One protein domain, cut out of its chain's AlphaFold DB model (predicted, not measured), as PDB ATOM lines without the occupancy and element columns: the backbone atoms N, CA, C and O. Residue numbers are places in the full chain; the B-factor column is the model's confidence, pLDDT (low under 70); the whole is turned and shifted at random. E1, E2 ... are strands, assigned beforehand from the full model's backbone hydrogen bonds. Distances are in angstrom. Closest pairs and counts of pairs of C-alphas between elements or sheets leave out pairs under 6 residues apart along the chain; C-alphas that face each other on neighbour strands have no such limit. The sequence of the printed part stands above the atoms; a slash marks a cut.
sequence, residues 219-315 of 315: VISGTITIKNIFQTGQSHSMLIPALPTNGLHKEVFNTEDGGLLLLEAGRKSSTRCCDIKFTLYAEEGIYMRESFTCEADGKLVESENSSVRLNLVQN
ATOM      1  N   VAL A 219      36.550 -13.039 -16.222       81.69
ATOM      2  CA  VAL A 219      37.251 -12.130 -17.136       81.69
ATOM      3  C   VAL A 219      36.444 -10.844 -17.258       81.69
ATOM      4  O   VAL A 219      35.237 -10.846 -17.023       81.69
ATOM      5  N   ILE A 220      37.101  -9.728 -17.569       82.19
ATOM      6  CA  ILE A 220      36.407  -8.455 -17.808       82.19
ATOM      7  C   ILE A 220      36.415  -8.181 -19.302       82.19
ATOM      8  O   ILE A 220      37.483  -8.160 -19.901       82.19
ATOM      9  N   SER A 221      35.257  -7.945 -19.901       90.31
ATOM     10  CA  SER A 221      35.147  -7.497 -21.294       90.31
ATOM     11  C   SER A 221      34.191  -6.320 -21.388       90.31
ATOM     12  O   SER A 221      33.453  -6.027 -20.446       90.31
ATOM     13  N   GLY A 222      34.191  -5.617 -22.513       91.06
ATOM     14  CA  GLY A 222      33.304  -4.474 -22.641       91.06
ATOM     15  C   GLY A 222      33.405  -3.730 -23.951       91.06
ATOM     16  O   GLY A 222      34.006  -4.188 -24.919       91.06
ATOM     17  N   THR A 223      32.802  -2.554 -23.956       90.94
ATOM     18  CA  THR A 223      32.805  -1.620 -25.078       90.94
ATOM     19  C   THR A 223      33.248  -0.258 -24.582       90.94
ATOM     20  O   THR A 223      32.806   0.177 -23.516       90.94
ATOM     21  N   ILE A 224      34.067   0.425 -25.372       88.94
ATOM     22  CA  ILE A 224      34.355   1.847 -25.210       88.94
ATOM     23  C   ILE A 224      33.993   2.573 -26.502       88.94
ATOM     24  O   ILE A 224      34.445   2.198 -27.577       88.94
ATOM     25  N   THR A 225      33.195   3.623 -26.400       88.75
ATOM     26  CA  THR A 225      32.916   4.553 -27.491       88.75
ATOM     27  C   THR A 225      33.619   5.859 -27.185       88.75
ATOM     28  O   THR A 225      33.370   6.435 -26.138       88.75
ATOM     29  N   ILE A 226      34.476   6.338 -28.080       84.81
ATOM     30  CA  ILE A 226      35.045   7.687 -28.024       84.81
ATOM     31  C   ILE A 226      34.135   8.612 -28.828       84.81
ATOM     32  O   ILE A 226      33.839   8.334 -29.990       84.81
ATOM     33  N   LYS A 227      33.661   9.681 -28.196       81.62
ATOM     34  CA  LYS A 227      32.716  10.659 -28.744       81.62
ATOM     35  C   LYS A 227      33.480  11.854 -29.321       81.62
ATOM     36  O   LYS A 227      34.535  12.218 -28.810       81.62
ATOM     37  N   ASN A 228      32.904  12.499 -30.334       74.38
ATOM     38  CA  ASN A 228      33.369  13.779 -30.885       74.38
ATOM     39  C   ASN A 228      34.858  13.801 -31.274       74.38
ATOM     40  O   ASN A 228      35.585  14.734 -30.917       74.38
ATOM     41  N   ILE A 229      35.312  12.789 -32.018       72.56
ATOM     42  CA  ILE A 229      36.680  12.756 -32.556       72.56
ATOM     43  C   ILE A 229      36.912  14.039 -33.371       72.56
ATOM     44  O   ILE A 229      36.106  14.380 -34.228       72.56
ATOM     45  N   PHE A 230      37.941  14.811 -33.011       67.50
ATOM     46  CA  PHE A 230      38.281  16.117 -33.606       67.50
ATOM     47  C   PHE A 230      37.112  17.098 -33.811       67.50
ATOM     48  O   PHE A 230      37.122  17.880 -34.756       67.50
ATOM     49  N   GLN A 231      36.102  17.087 -32.930       64.25
ATOM     50  CA  GLN A 231      34.897  17.929 -33.058       64.25
ATOM     51  C   GLN A 231      34.101  17.718 -34.363       64.25
ATOM     52  O   GLN A 231      33.198  18.500 -34.655       64.25
ATOM     53  N   THR A 232      34.342  16.638 -35.114       60.16
ATOM     54  CA  THR A 232      33.588  16.318 -36.342       60.16
ATOM     55  C   THR A 232      32.206  15.723 -36.048       60.16
ATOM     56  O   THR A 232      31.418  15.480 -36.960       60.16
ATOM     57  N   GLY A 233      31.896  15.468 -34.771       63.62
ATOM     58  CA  GLY A 233      30.687  14.762 -34.336       63.62
ATOM     59  C   GLY A 233      30.735  13.252 -34.594       63.62
ATOM     60  O   GLY A 233      29.802  12.536 -34.230       63.62
ATOM     61  N   GLN A 234      31.824  12.743 -35.179       73.38
ATOM     62  CA  GLN A 234      32.036  11.311 -35.337       73.38
ATOM     63  C   GLN A 234      32.341  10.655 -33.985       73.38
ATOM     64  O   GLN A 234      33.040  11.211 -33.132       73.38
ATOM     65  N   SER A 235      31.801   9.453 -33.790       83.50
ATOM     66  CA  SER A 235      32.087   8.606 -32.631       83.50
ATOM     67  C   SER A 235      32.660   7.277 -33.097       83.50
ATOM     68  O   SER A 235      32.217   6.730 -34.106       83.50
ATOM     69  N   HIS A 236      33.615   6.740 -32.347       84.75
ATOM     70  CA  HIS A 236      34.255   5.470 -32.663       84.75
ATOM     71  C   HIS A 236      34.097   4.485 -31.511       84.75
ATOM     72  O   HIS A 236      34.499   4.777 -30.387       84.75
ATOM     73  N   SER A 237      33.517   3.319 -31.793       87.94
ATOM     74  CA  SER A 237      33.310   2.253 -30.810       87.94
ATOM     75  C   SER A 237      34.336   1.144 -30.988       87.94
ATOM     76  O   SER A 237      34.466   0.591 -32.075       87.94
ATOM     77  N   MET A 238      35.003   0.779 -29.897       86.81
ATOM     78  CA  MET A 238      35.976  -0.304 -29.817       86.81
ATOM     79  C   MET A 238      35.531  -1.335 -28.781       86.81
ATOM     80  O   MET A 238      34.873  -1.020 -27.782       86.81
ATOM     81  N   LEU A 239      35.915  -2.586 -29.021       88.44
ATOM     82  CA  LEU A 239      35.698  -3.678 -28.083       88.44
ATOM     83  C   LEU A 239      36.909  -3.808 -27.163       88.44
ATOM     84  O   LEU A 239      38.046  -3.867 -27.617       88.44
ATOM     85  N   ILE A 240      36.649  -3.913 -25.863       87.94
ATOM     86  CA  ILE A 240      37.649  -4.339 -24.890       87.94
ATOM     87  C   ILE A 240      37.547  -5.868 -24.818       87.94
ATOM     88  O   ILE A 240      36.510  -6.378 -24.371       87.94
ATOM     89  N   PRO A 241      38.575  -6.611 -25.278       85.25
ATOM     90  CA  PRO A 241      38.546  -8.067 -25.274       85.25
ATOM     91  C   PRO A 241      38.496  -8.603 -23.841       85.25
ATOM     92  O   PRO A 241      38.697  -7.869 -22.877       85.25
ATOM     93  N   ALA A 242      38.234  -9.900 -23.689       86.56
ATOM     94  CA  ALA A 242      38.235 -10.542 -22.380       86.56
ATOM     95  C   ALA A 242      39.616 -10.425 -21.704       86.56
ATOM     96  O   ALA A 242      40.577 -11.085 -22.096       86.56
ATOM     97  N   LEU A 243      39.698  -9.587 -20.672       80.94
ATOM     98  CA  LEU A 243      40.888  -9.345 -19.873       80.94
ATOM     99  C   LEU A 243      40.940 -10.327 -18.687       80.94
ATOM    100  O   LEU A 243      40.130 -10.217 -17.750       80.94
ATOM    101  N   PRO A 244      41.897 -11.277 -18.676       76.75
ATOM    102  CA  PRO A 244      42.162 -12.099 -17.500       76.75
ATOM    103  C   PRO A 244      42.775 -11.251 -16.379       76.75
ATOM    104  O   PRO A 244      43.061 -10.067 -16.554       76.75
ATOM    105  N   THR A 245      42.980 -11.847 -15.207       70.56
ATOM    106  CA  THR A 245      43.715 -11.219 -14.100       70.56
ATOM    107  C   THR A 245      45.047 -10.642 -14.591       70.56
ATOM    108  O   THR A 245      45.831 -11.355 -15.211       70.56
ATOM    109  N   ASN A 246      45.300  -9.355 -14.319       65.00
ATOM    110  CA  ASN A 246      46.460  -8.597 -14.825       65.00
ATOM    111  C   ASN A 246      46.574  -8.504 -16.362       65.00
ATOM    112  O   ASN A 246      47.636  -8.163 -16.882       65.00
ATOM    113  N   GLY A 247      45.502  -8.802 -17.098       66.94
ATOM    114  CA  GLY A 247      45.450  -8.680 -18.550       66.94
ATOM    115  C   GLY A 247      45.533  -7.224 -19.003       66.94
ATOM    116  O   GLY A 247      44.989  -6.333 -18.353       66.94
ATOM    117  N   LEU A 248      46.189  -6.995 -20.137       74.62
ATOM    118  CA  LEU A 248      46.374  -5.679 -20.737       74.62
ATOM    119  C   LEU A 248      46.007  -5.743 -22.218       74.62
ATOM    120  O   LEU A 248      46.556  -6.558 -22.955       74.62
ATOM    121  N   HIS A 249      45.114  -4.859 -22.644       80.25
ATOM    122  CA  HIS A 249      44.781  -4.613 -24.041       80.25
ATOM    123  C   HIS A 249      45.318  -3.249 -24.453       80.25
ATOM    124  O   HIS A 249      45.152  -2.264 -23.731       80.25
ATOM    125  N   LYS A 250      45.972  -3.204 -25.610       79.50
ATOM    126  CA  LYS A 250      46.478  -1.979 -26.223       79.50
ATOM    127  C   LYS A 250      46.093  -1.984 -27.681       79.50
ATOM    128  O   LYS A 250      46.359  -2.956 -28.383       79.50
ATOM    129  N   GLU A 251      45.513  -0.887 -28.121       78.12
ATOM    130  CA  GLU A 251      45.046  -0.740 -29.485       78.12
ATOM    131  C   GLU A 251      45.374   0.652 -29.995       78.12
ATOM    132  O   GLU A 251      45.353   1.635 -29.251       78.12
ATOM    133  N   VAL A 252      45.740   0.712 -31.269       78.69
ATOM    134  CA  VAL A 252      46.066   1.948 -31.960       78.69
ATOM    135  C   VAL A 252      45.174   2.022 -33.182       78.69
ATOM    136  O   VAL A 252      45.167   1.106 -34.000       78.69
ATOM    137  N   PHE A 253      44.438   3.117 -33.299       78.31
ATOM    138  CA  PHE A 253      43.508   3.369 -34.383       78.31
ATOM    139  C   PHE A 253      43.912   4.648 -35.115       78.31
ATOM    140  O   PHE A 253      44.100   5.694 -34.494       78.31
ATOM    141  N   ASN A 254      44.039   4.565 -36.439       76.62
ATOM    142  CA  ASN A 254      44.187   5.751 -37.276       76.62
ATOM    143  C   ASN A 254      42.800   6.326 -37.529       76.62
ATOM    144  O   ASN A 254      41.926   5.631 -38.045       76.62
ATOM    145  N   THR A 255      42.606   7.586 -37.174       74.81
ATOM    146  CA  THR A 255      41.357   8.291 -37.466       74.81
ATOM    147  C   THR A 255      41.292   8.701 -38.932       74.81
ATOM    148  O   THR A 255      42.328   8.884 -39.571       74.81
ATOM    149  N   GLU A 256      40.078   8.892 -39.448       73.69
ATOM    150  CA  GLU A 256      39.845   9.344 -40.826       73.69
ATOM    151  C   GLU A 256      40.476  10.721 -41.102       73.69
ATOM    152  O   GLU A 256      40.964  10.961 -42.203       73.69
ATOM    153  N   ASP A 257      40.570  11.574 -40.078       69.62
ATOM    154  CA  ASP A 257      41.136  12.928 -40.151       69.62
ATOM    155  C   ASP A 257      42.676  12.969 -40.033       69.62
ATOM    156  O   ASP A 257      43.259  14.017 -39.767       69.62
ATOM    157  N   GLY A 258      43.365  11.829 -40.174       67.94
ATOM    158  CA  GLY A 258      44.834  11.755 -40.120       67.94
ATOM    159  C   GLY A 258      45.442  11.760 -38.709       67.94
ATOM    160  O   GLY A 258      46.658  11.651 -38.560       67.94
ATOM    161  N   GLY A 259      44.615  11.827 -37.666       72.69
ATOM    162  CA  GLY A 259      45.026  11.658 -36.274       72.69
ATOM    163  C   GLY A 259      45.204  10.200 -35.826       72.69
ATOM    164  O   GLY A 259      44.848   9.247 -36.525       72.69
ATOM    165  N   LEU A 260      45.729  10.026 -34.612       74.88
ATOM    166  CA  LEU A 260      46.029   8.729 -33.997       74.88
ATOM    167  C   LEU A 260      45.326   8.593 -32.645       74.88
ATOM    168  O   LEU A 260      45.549   9.399 -31.745       74.88
ATOM    169  N   LEU A 261      44.536   7.544 -32.453       79.25
ATOM    170  CA  LEU A 261      43.950   7.183 -31.166       79.25
ATOM    171  C   LEU A 261      44.709   5.998 -30.564       79.25
ATOM    172  O   LEU A 261      44.775   4.927 -31.155       79.25
ATOM    173  N   LEU A 262      45.254   6.179 -29.365       75.88
ATOM    174  CA  LEU A 262      45.844   5.119 -28.553       75.88
ATOM    175  C   LEU A 262      44.874   4.763 -27.426       75.88
ATOM    176  O   LEU A 262      44.583   5.626 -26.602       75.88
ATOM    177  N   LEU A 263      44.433   3.508 -27.359       82.06
ATOM    178  CA  LEU A 263      43.640   2.940 -26.269       82.06
ATOM    179  C   LEU A 263      44.487   1.948 -25.463       82.06
ATOM    180  O   LEU A 263      45.182   1.098 -26.017       82.06
ATOM    181  N   GLU A 264      44.381   2.021 -24.143       79.50
ATOM    182  CA  GLU A 264      44.968   1.083 -23.195       79.50
ATOM    183  C   GLU A 264      43.920   0.711 -22.138       79.50
ATOM    184  O   GLU A 264      43.378   1.581 -21.457       79.50
ATOM    185  N   ALA A 265      43.634  -0.584 -22.004       82.44
ATOM    186  CA  ALA A 265      42.716  -1.133 -21.012       82.44
ATOM    187  C   ALA A 265      43.416  -2.240 -20.212       82.44
ATOM    188  O   ALA A 265      43.815  -3.256 -20.776       82.44
ATOM    189  N   GLY A 266      43.586  -2.057 -18.903       75.25
ATOM    190  CA  GLY A 266      44.338  -2.976 -18.045       75.25
ATOM    191  C   GLY A 266      43.533  -3.454 -16.846       75.25
ATOM    192  O   GLY A 266      43.085  -2.643 -16.036       75.25
ATOM    193  N   ARG A 267      43.384  -4.772 -16.679       75.94
ATOM    194  CA  ARG A 267      42.688  -5.340 -15.525       75.94
ATOM    195  C   ARG A 267      43.554  -5.353 -14.272       75.94
ATOM    196  O   ARG A 267      44.666  -5.874 -14.233       75.94
ATOM    197  N   LYS A 268      42.929  -4.867 -13.208       60.41
ATOM    198  CA  LYS A 268      43.306  -4.886 -11.799       60.41
ATOM    199  C   LYS A 268      43.530  -6.213 -11.098       60.41
ATOM    200  O   LYS A 268      42.694  -6.490 -10.246       60.41
ATOM    201  N   SER A 269      44.593  -6.996 -11.303       63.59
ATOM    202  CA  SER A 269      44.767  -8.233 -10.507       63.59
ATOM    203  C   SER A 269      43.484  -9.091 -10.536       63.59
ATOM    204  O   SER A 269      42.891  -9.257 -11.604       63.59
ATOM    205  N   SER A 270      43.025  -9.617  -9.401       63.16
ATOM    206  CA  SER A 270      41.763 -10.351  -9.253       63.16
ATOM    207  C   SER A 270      40.527  -9.454  -9.074       63.16
ATOM    208  O   SER A 270      39.417  -9.968  -8.957       63.16
ATOM    209  N   THR A 271      40.674  -8.127  -9.073       65.00
ATOM    210  CA  THR A 271      39.545  -7.200  -8.884       65.00
ATOM    211  C   THR A 271      38.612  -7.157 -10.101       65.00
ATOM    212  O   THR A 271      38.931  -7.646 -11.194       65.00
ATOM    213  N   ARG A 272      37.450  -6.525  -9.902       67.94
ATOM    214  CA  ARG A 272      36.481  -6.190 -10.955       67.94
ATOM    215  C   ARG A 272      36.802  -4.869 -11.663       67.94
ATOM    216  O   ARG A 272      35.972  -4.373 -12.411       67.94
ATOM    217  N   CYS A 273      37.971  -4.279 -11.424       71.69
ATOM    218  CA  CYS A 273      38.313  -2.957 -11.935       71.69
ATOM    219  C   CYS A 273      39.265  -3.039 -13.135       71.69
ATOM    220  O   CYS A 273      40.225  -3.819 -13.129       71.69
ATOM    221  N   CYS A 274      39.041  -2.173 -14.123       69.94
ATOM    222  CA  CYS A 274      39.962  -1.937 -15.229       69.94
ATOM    223  C   CYS A 274      40.379  -0.472 -15.292       69.94
ATOM    224  O   CYS A 274      39.547   0.433 -15.204       69.94
ATOM    225  N   ASP A 275      41.672  -0.261 -15.503       74.31
ATOM    226  CA  ASP A 275      42.239   1.032 -15.854       74.31
ATOM    227  C   ASP A 275      42.013   1.245 -17.344       74.31
ATOM    228  O   ASP A 275      42.473   0.442 -18.153       74.31
ATOM    229  N   ILE A 276      41.305   2.311 -17.693       77.19
ATOM    230  CA  ILE A 276      41.055   2.720 -19.067       77.19
ATOM    231  C   ILE A 276      41.788   4.028 -19.298       77.19
ATOM    232  O   ILE A 276      41.608   5.002 -18.568       77.19
ATOM    233  N   LYS A 277      42.620   4.054 -20.330       79.31
ATOM    234  CA  LYS A 277      43.332   5.244 -20.766       79.31
ATOM    235  C   LYS A 277      43.229   5.347 -22.270       79.31
ATOM    236  O   LYS A 277      43.511   4.385 -22.974       79.31
ATOM    237  N   PHE A 278      42.903   6.532 -22.763       78.44
ATOM    238  CA  PHE A 278      43.045   6.808 -24.180       78.44
ATOM    239  C   PHE A 278      43.695   8.163 -24.430       78.44
ATOM    240  O   PHE A 278      43.698   9.067 -23.589       78.44
ATOM    241  N   THR A 279      44.353   8.283 -25.572       75.62
ATOM    242  CA  THR A 279      44.990   9.521 -26.015       75.62
ATOM    243  C   THR A 279      44.778   9.666 -27.512       75.62
ATOM    244  O   THR A 279      45.173   8.789 -28.273       75.62
ATOM    245  N   LEU A 280      44.141  10.762 -27.910       73.81
ATOM    246  CA  LEU A 280      43.926  11.152 -29.294       73.81
ATOM    247  C   LEU A 280      44.967  12.212 -29.667       73.81
ATOM    248  O   LEU A 280      45.072  13.242 -28.997       73.81
ATOM    249  N   TYR A 281      45.726  11.952 -30.722       71.81
ATOM    250  CA  TYR A 281      46.737  12.838 -31.286       71.81
ATOM    251  C   TYR A 281      46.237  13.414 -32.612       71.81
ATOM    252  O   TYR A 281      45.813  12.653 -33.476       71.81
ATOM    253  N   ALA A 282      46.315  14.732 -32.765       73.44
ATOM    254  CA  ALA A 282      46.247  15.426 -34.051       73.44
ATOM    255  C   ALA A 282      47.670  15.619 -34.615       73.44
ATOM    256  O   ALA A 282      48.653  15.305 -33.938       73.44
ATOM    257  N   GLU A 283      47.792  16.196 -35.815       64.56
ATOM    258  CA  GLU A 283      49.092  16.541 -36.419       64.56
ATOM    259  C   GLU A 283      49.957  17.439 -35.512       64.56
ATOM    260  O   GLU A 283      51.177  17.291 -35.467       64.56
ATOM    261  N   GLU A 284      49.328  18.322 -34.730       55.75
ATOM    262  CA  GLU A 284      50.004  19.282 -33.844       55.75
ATOM    263  C   GLU A 284      50.337  18.722 -32.446       55.75
ATOM    264  O   GLU A 284      50.994  19.390 -31.645       55.75
ATOM    265  N   GLY A 285      49.917  17.490 -32.128       55.56
ATOM    266  CA  GLY A 285      50.194  16.843 -30.843       55.56
ATOM    267  C   GLY A 285      48.959  16.261 -30.155       55.56
ATOM    268  O   GLY A 285      48.027  15.789 -30.797       55.56
ATOM    269  N   ILE A 286      48.964  16.221 -28.818       64.00
ATOM    270  CA  ILE A 286      47.874  15.610 -28.041       64.00
ATOM    271  C   ILE A 286      46.637  16.506 -28.106       64.00
ATOM    272  O   ILE A 286      46.605  17.573 -27.504       64.00
ATOM    273  N   TYR A 287      45.593  16.021 -28.771       66.25
ATOM    274  CA  TYR A 287      44.301  16.694 -28.857       66.25
ATOM    275  C   TYR A 287      43.427  16.406 -27.629       66.25
ATOM    276  O   TYR A 287      42.744  17.277 -27.086       66.25
ATOM    277  N   MET A 288      43.450  15.157 -27.166       69.44
ATOM    278  CA  MET A 288      42.634  14.714 -26.043       69.44
ATOM    279  C   MET A 288      43.318  13.579 -25.294       69.44
ATOM    280  O   MET A 288      43.934  12.695 -25.884       69.44
ATOM    281  N   ARG A 289      43.177  13.584 -23.971       74.38
ATOM    282  CA  ARG A 289      43.612  12.495 -23.104       74.38
ATOM    283  C   ARG A 289      42.588  12.300 -21.999       74.38
ATOM    284  O   ARG A 289      42.169  13.270 -21.373       74.38
ATOM    285  N   GLU A 290      42.278  11.043 -21.720       69.50
ATOM    286  CA  GLU A 290      41.471  10.646 -20.571       69.50
ATOM    287  C   GLU A 290      42.072   9.394 -19.924       69.50
ATOM    288  O   GLU A 290      42.674   8.557 -20.604       69.50
ATOM    289  N   SER A 291      41.966   9.288 -18.599       71.50
ATOM    290  CA  SER A 291      42.471   8.147 -17.834       71.50
ATOM    291  C   SER A 291      41.628   7.944 -16.583       71.50
ATOM    292  O   SER A 291      41.563   8.826 -15.741       71.50
ATOM    293  N   PHE A 292      41.016   6.783 -16.406       58.78
ATOM    294  CA  PHE A 292      40.174   6.510 -15.241       58.78
ATOM    295  C   PHE A 292      40.116   5.018 -14.929       58.78
ATOM    296  O   PHE A 292      40.532   4.182 -15.729       58.78
ATOM    297  N   THR A 293      39.604   4.675 -13.747       70.38
ATOM    298  CA  THR A 293      39.331   3.281 -13.379       70.38
ATOM    299  C   THR A 293      37.831   3.051 -13.363       70.38
ATOM    300  O   THR A 293      37.094   3.786 -12.705       70.38
ATOM    301  N   CYS A 294      37.390   2.019 -14.071       68.94
ATOM    302  CA  CYS A 294      35.992   1.619 -14.165       68.94
ATOM    303  C   CYS A 294      35.801   0.241 -13.525       68.94
ATOM    304  O   CYS A 294      36.639  -0.649 -13.695       68.94
ATOM    305  N   GLU A 295      34.703   0.055 -12.797       73.50
ATOM    306  CA  GLU A 295      34.278  -1.261 -12.318       73.50
ATOM    307  C   GLU A 295      33.481  -1.997 -13.406       73.50
ATOM    308  O   GLU A 295      32.757  -1.388 -14.189       73.50
ATOM    309  N   ALA A 296      33.642  -3.317 -13.480       78.56
ATOM    310  CA  ALA A 296      32.938  -4.201 -14.401       78.56
ATOM    311  C   ALA A 296      31.588  -4.661 -13.828       78.56
ATOM    312  O   ALA A 296      31.359  -5.856 -13.629       78.56
ATOM    313  N   ASP A 297      30.709  -3.704 -13.533       78.19
ATOM    314  CA  ASP A 297      29.376  -3.927 -12.955       78.19
ATOM    315  C   ASP A 297      28.244  -3.934 -14.005       78.19
ATOM    316  O   ASP A 297      27.068  -4.051 -13.660       78.19
ATOM    317  N   GLY A 298      28.595  -3.823 -15.289       77.44
ATOM    318  CA  GLY A 298      27.670  -3.782 -16.420       77.44
ATOM    319  C   GLY A 298      27.008  -2.424 -16.650       77.44
ATOM    320  O   GLY A 298      26.284  -2.262 -17.641       77.44
ATOM    321  N   LYS A 299      27.251  -1.427 -15.790       75.44
ATOM    322  CA  LYS A 299      26.696  -0.085 -15.972       75.44
ATOM    323  C   LYS A 299      27.467   0.682 -17.036       75.44
ATOM    324  O   LYS A 299      28.628   0.410 -17.336       75.44
ATOM    325  N   LEU A 300      26.763   1.621 -17.663       76.06
ATOM    326  CA  LEU A 300      27.379   2.558 -18.587       76.06
ATOM    327  C   LEU A 300      28.034   3.670 -17.770       76.06
ATOM    328  O   LEU A 300      27.361   4.332 -16.987       76.06
ATOM    329  N   VAL A 301      29.328   3.864 -17.969       70.94
ATOM    330  CA  VAL A 301      30.076   5.002 -17.458       70.94
ATOM    331  C   VAL A 301      30.277   5.976 -18.598       70.94
ATOM    332  O   VAL A 301      30.849   5.608 -19.620       70.94
ATOM    333  N   GLU A 302      29.801   7.207 -18.460       67.94
ATOM    334  CA  GLU A 302      29.962   8.209 -19.512       67.94
ATOM    335  C   GLU A 302      30.781   9.407 -19.049       67.94
ATOM    336  O   GLU A 302      30.543   9.989 -17.990       67.94
ATOM    337  N   SER A 303      31.686   9.830 -19.922       66.00
ATOM    338  CA  SER A 303      32.261  11.163 -19.935       66.00
ATOM    339  C   SER A 303      31.730  11.945 -21.145       66.00
ATOM    340  O   SER A 303      30.945  11.449 -21.961       66.00
ATOM    341  N   GLU A 304      32.130  13.210 -21.271       62.97
ATOM    342  CA  GLU A 304      31.864  14.003 -22.484       62.97
ATOM    343  C   GLU A 304      32.511  13.368 -23.723       62.97
ATOM    344  O   GLU A 304      31.947  13.400 -24.817       62.97
ATOM    345  N   ASN A 305      33.675  12.751 -23.531       68.06
ATOM    346  CA  ASN A 305      34.527  12.267 -24.607       68.06
ATOM    347  C   ASN A 305      34.440  10.758 -24.803       68.06
ATOM    348  O   ASN A 305      34.952  10.246 -25.795       68.06
ATOM    349  N   SER A 306      33.821  10.026 -23.879       80.31
ATOM    350  CA  SER A 306      33.689   8.585 -24.008       80.31
ATOM    351  C   SER A 306      32.453   8.019 -23.320       80.31
ATOM    352  O   SER A 306      31.839   8.644 -22.460       80.31
ATOM    353  N   SER A 307      32.063   6.817 -23.710       81.94
ATOM    354  CA  SER A 307      31.174   5.966 -22.931       81.94
ATOM    355  C   SER A 307      31.764   4.567 -22.844       81.94
ATOM    356  O   SER A 307      32.197   3.992 -23.838       81.94
ATOM    357  N   VAL A 308      31.830   4.021 -21.637       83.06
ATOM    358  CA  VAL A 308      32.454   2.740 -21.323       83.06
ATOM    359  C   VAL A 308      31.435   1.856 -20.634       83.06
ATOM    360  O   VAL A 308      30.767   2.275 -19.699       83.06
ATOM    361  N   ARG A 309      31.328   0.606 -21.067       86.62
ATOM    362  CA  ARG A 309      30.565  -0.420 -20.356       86.62
ATOM    363  C   ARG A 309      31.434  -1.651 -20.206       86.62
ATOM    364  O   ARG A 309      31.825  -2.242 -21.211       86.62
ATOM    365  N   LEU A 310      31.716  -2.033 -18.966       83.81
ATOM    366  CA  LEU A 310      32.502  -3.216 -18.630       83.81
ATOM    367  C   LEU A 310      31.621  -4.246 -17.932       83.81
ATOM    368  O   LEU A 310      30.846  -3.906 -17.045       83.81
ATOM    369  N   ASN A 311      31.770  -5.509 -18.307       86.62
ATOM    370  CA  ASN A 311      31.017  -6.628 -17.765       86.62
ATOM    371  C   ASN A 311      31.973  -7.662 -17.183       86.62
ATOM    372  O   ASN A 311      33.005  -7.983 -17.780       86.62
ATOM    373  N   LEU A 312      31.594  -8.217 -16.036       83.31
ATOM    374  CA  LEU A 312      32.203  -9.431 -15.524       83.31
ATOM    375  C   LEU A 312      31.618 -10.626 -16.283       83.31
ATOM    376  O   LEU A 312      30.422 -10.901 -16.190       83.31
ATOM    377  N   VAL A 313      32.454 -11.340 -17.026       81.44
ATOM    378  CA  VAL A 313      32.067 -12.570 -17.718       81.44
ATOM    379  C   VAL A 313      32.548 -13.746 -16.880       81.44
ATOM    380  O   VAL A 313      33.734 -13.857 -16.560       81.44
ATOM    381  N   GLN A 314      31.610 -14.603 -16.485       69.94
ATOM    382  CA  GLN A 314      31.916 -15.898 -15.890       69.94
ATOM    383  C   GLN A 314      32.055 -16.902 -17.036       69.94
ATOM    384  O   GLN A 314      31.145 -17.008 -17.857       69.94
ATOM    385  N   ASN A 315      33.210 -17.566 -17.116       56.31
ATOM    386  CA  ASN A 315      33.369 -18.748 -17.965       56.31
ATOM    387  C   ASN A 315      32.618 -19.938 -17.372       56.31
ATOM    388  O   ASN A 315      32.630 -20.061 -16.123       56.31
TER     389      ASN A 315
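This is residues 219 to 315 of the 315 residues of an uncharacterized protein of Kwoniella dejecticola CBS 10117 (UniProt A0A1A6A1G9). The domain is a sandwich of two four-stranded sheets, E3 E4 E5 E6 and E2 E1 E8 E7, lying face to face with their long strands crossed at 29 degrees. The chain changes from one sheet to the other at the links E2 to E3 and E6 to E7, and the short strand E7 makes one edge of its sheet. The printed part has 97 residues, with eight named strands, E1 to E8 in order, and no named helix; both sheets are antiparallel throughout and the class is all strand. The whole is compact, with a radius of gyration of the C-alphas of 13.4 A, and its outline is elongated, spanning 41 by 21 by 19 A.

In one sheet, E3 covers residues 248 to 254, E4 residues 260 to 267, E5 residues 273 to 282, 29.8 A long, and E6 residues 285 to 295, 30.4 A long. E6 begins at C-alpha 285 (50.194, 16.843, -30.843). In the other, E1 covers residues 219 to 229, 29.3 A long, from C-alpha 219 (37.251, -12.130, -17.136); E2 covers 234 to 243, 27.3 A long; E7 covers 297 to 302. E8 covers 306 to 314 and ends at C-alpha 314 (31.916, -15.898, -15.890).

E3 E4 E5 E6 is a meander, each strand the antiparallel neighbour of the one before, with E3 and E6 at its edges. N 251 is 2.9 A from O 263 between E3 and E4, N 264 is 2.8 A from O 277 between E4 and E5, and N 276 is 2.8 A from O 292 between E5 and E6, within hydrogen-bond range. In the other sheet, N 224 and O 238 pair E1 with E2 at 2.9 A, N 309 and O 223 pair E8 with E1 at 2.9 A, and N 301 and O 308 pair E7 with E8 at 2.8 A. Both sheets are twisted. Between the sheets, the closest C-alphas of E2 and E4 are those of Leu 243 and Arg 267, 6.2 A apart, and those of E6 and E8 are Glu 295 and Leu 310, 6.8 A. E5 and E8 are near each other, while E3 and E7, for instance, are apart.

The C-alphas of Glu 284 and Asn 315, the chain's last residue, are the two farthest apart, at 44.4 A. The printed part has no cut, and its seven links between strands are tight. The mean pLDDT of the printed part is 75.1; 29 residues are under 70, among them 268 to 272 and 283 to 288, and E6 has a mean of 67.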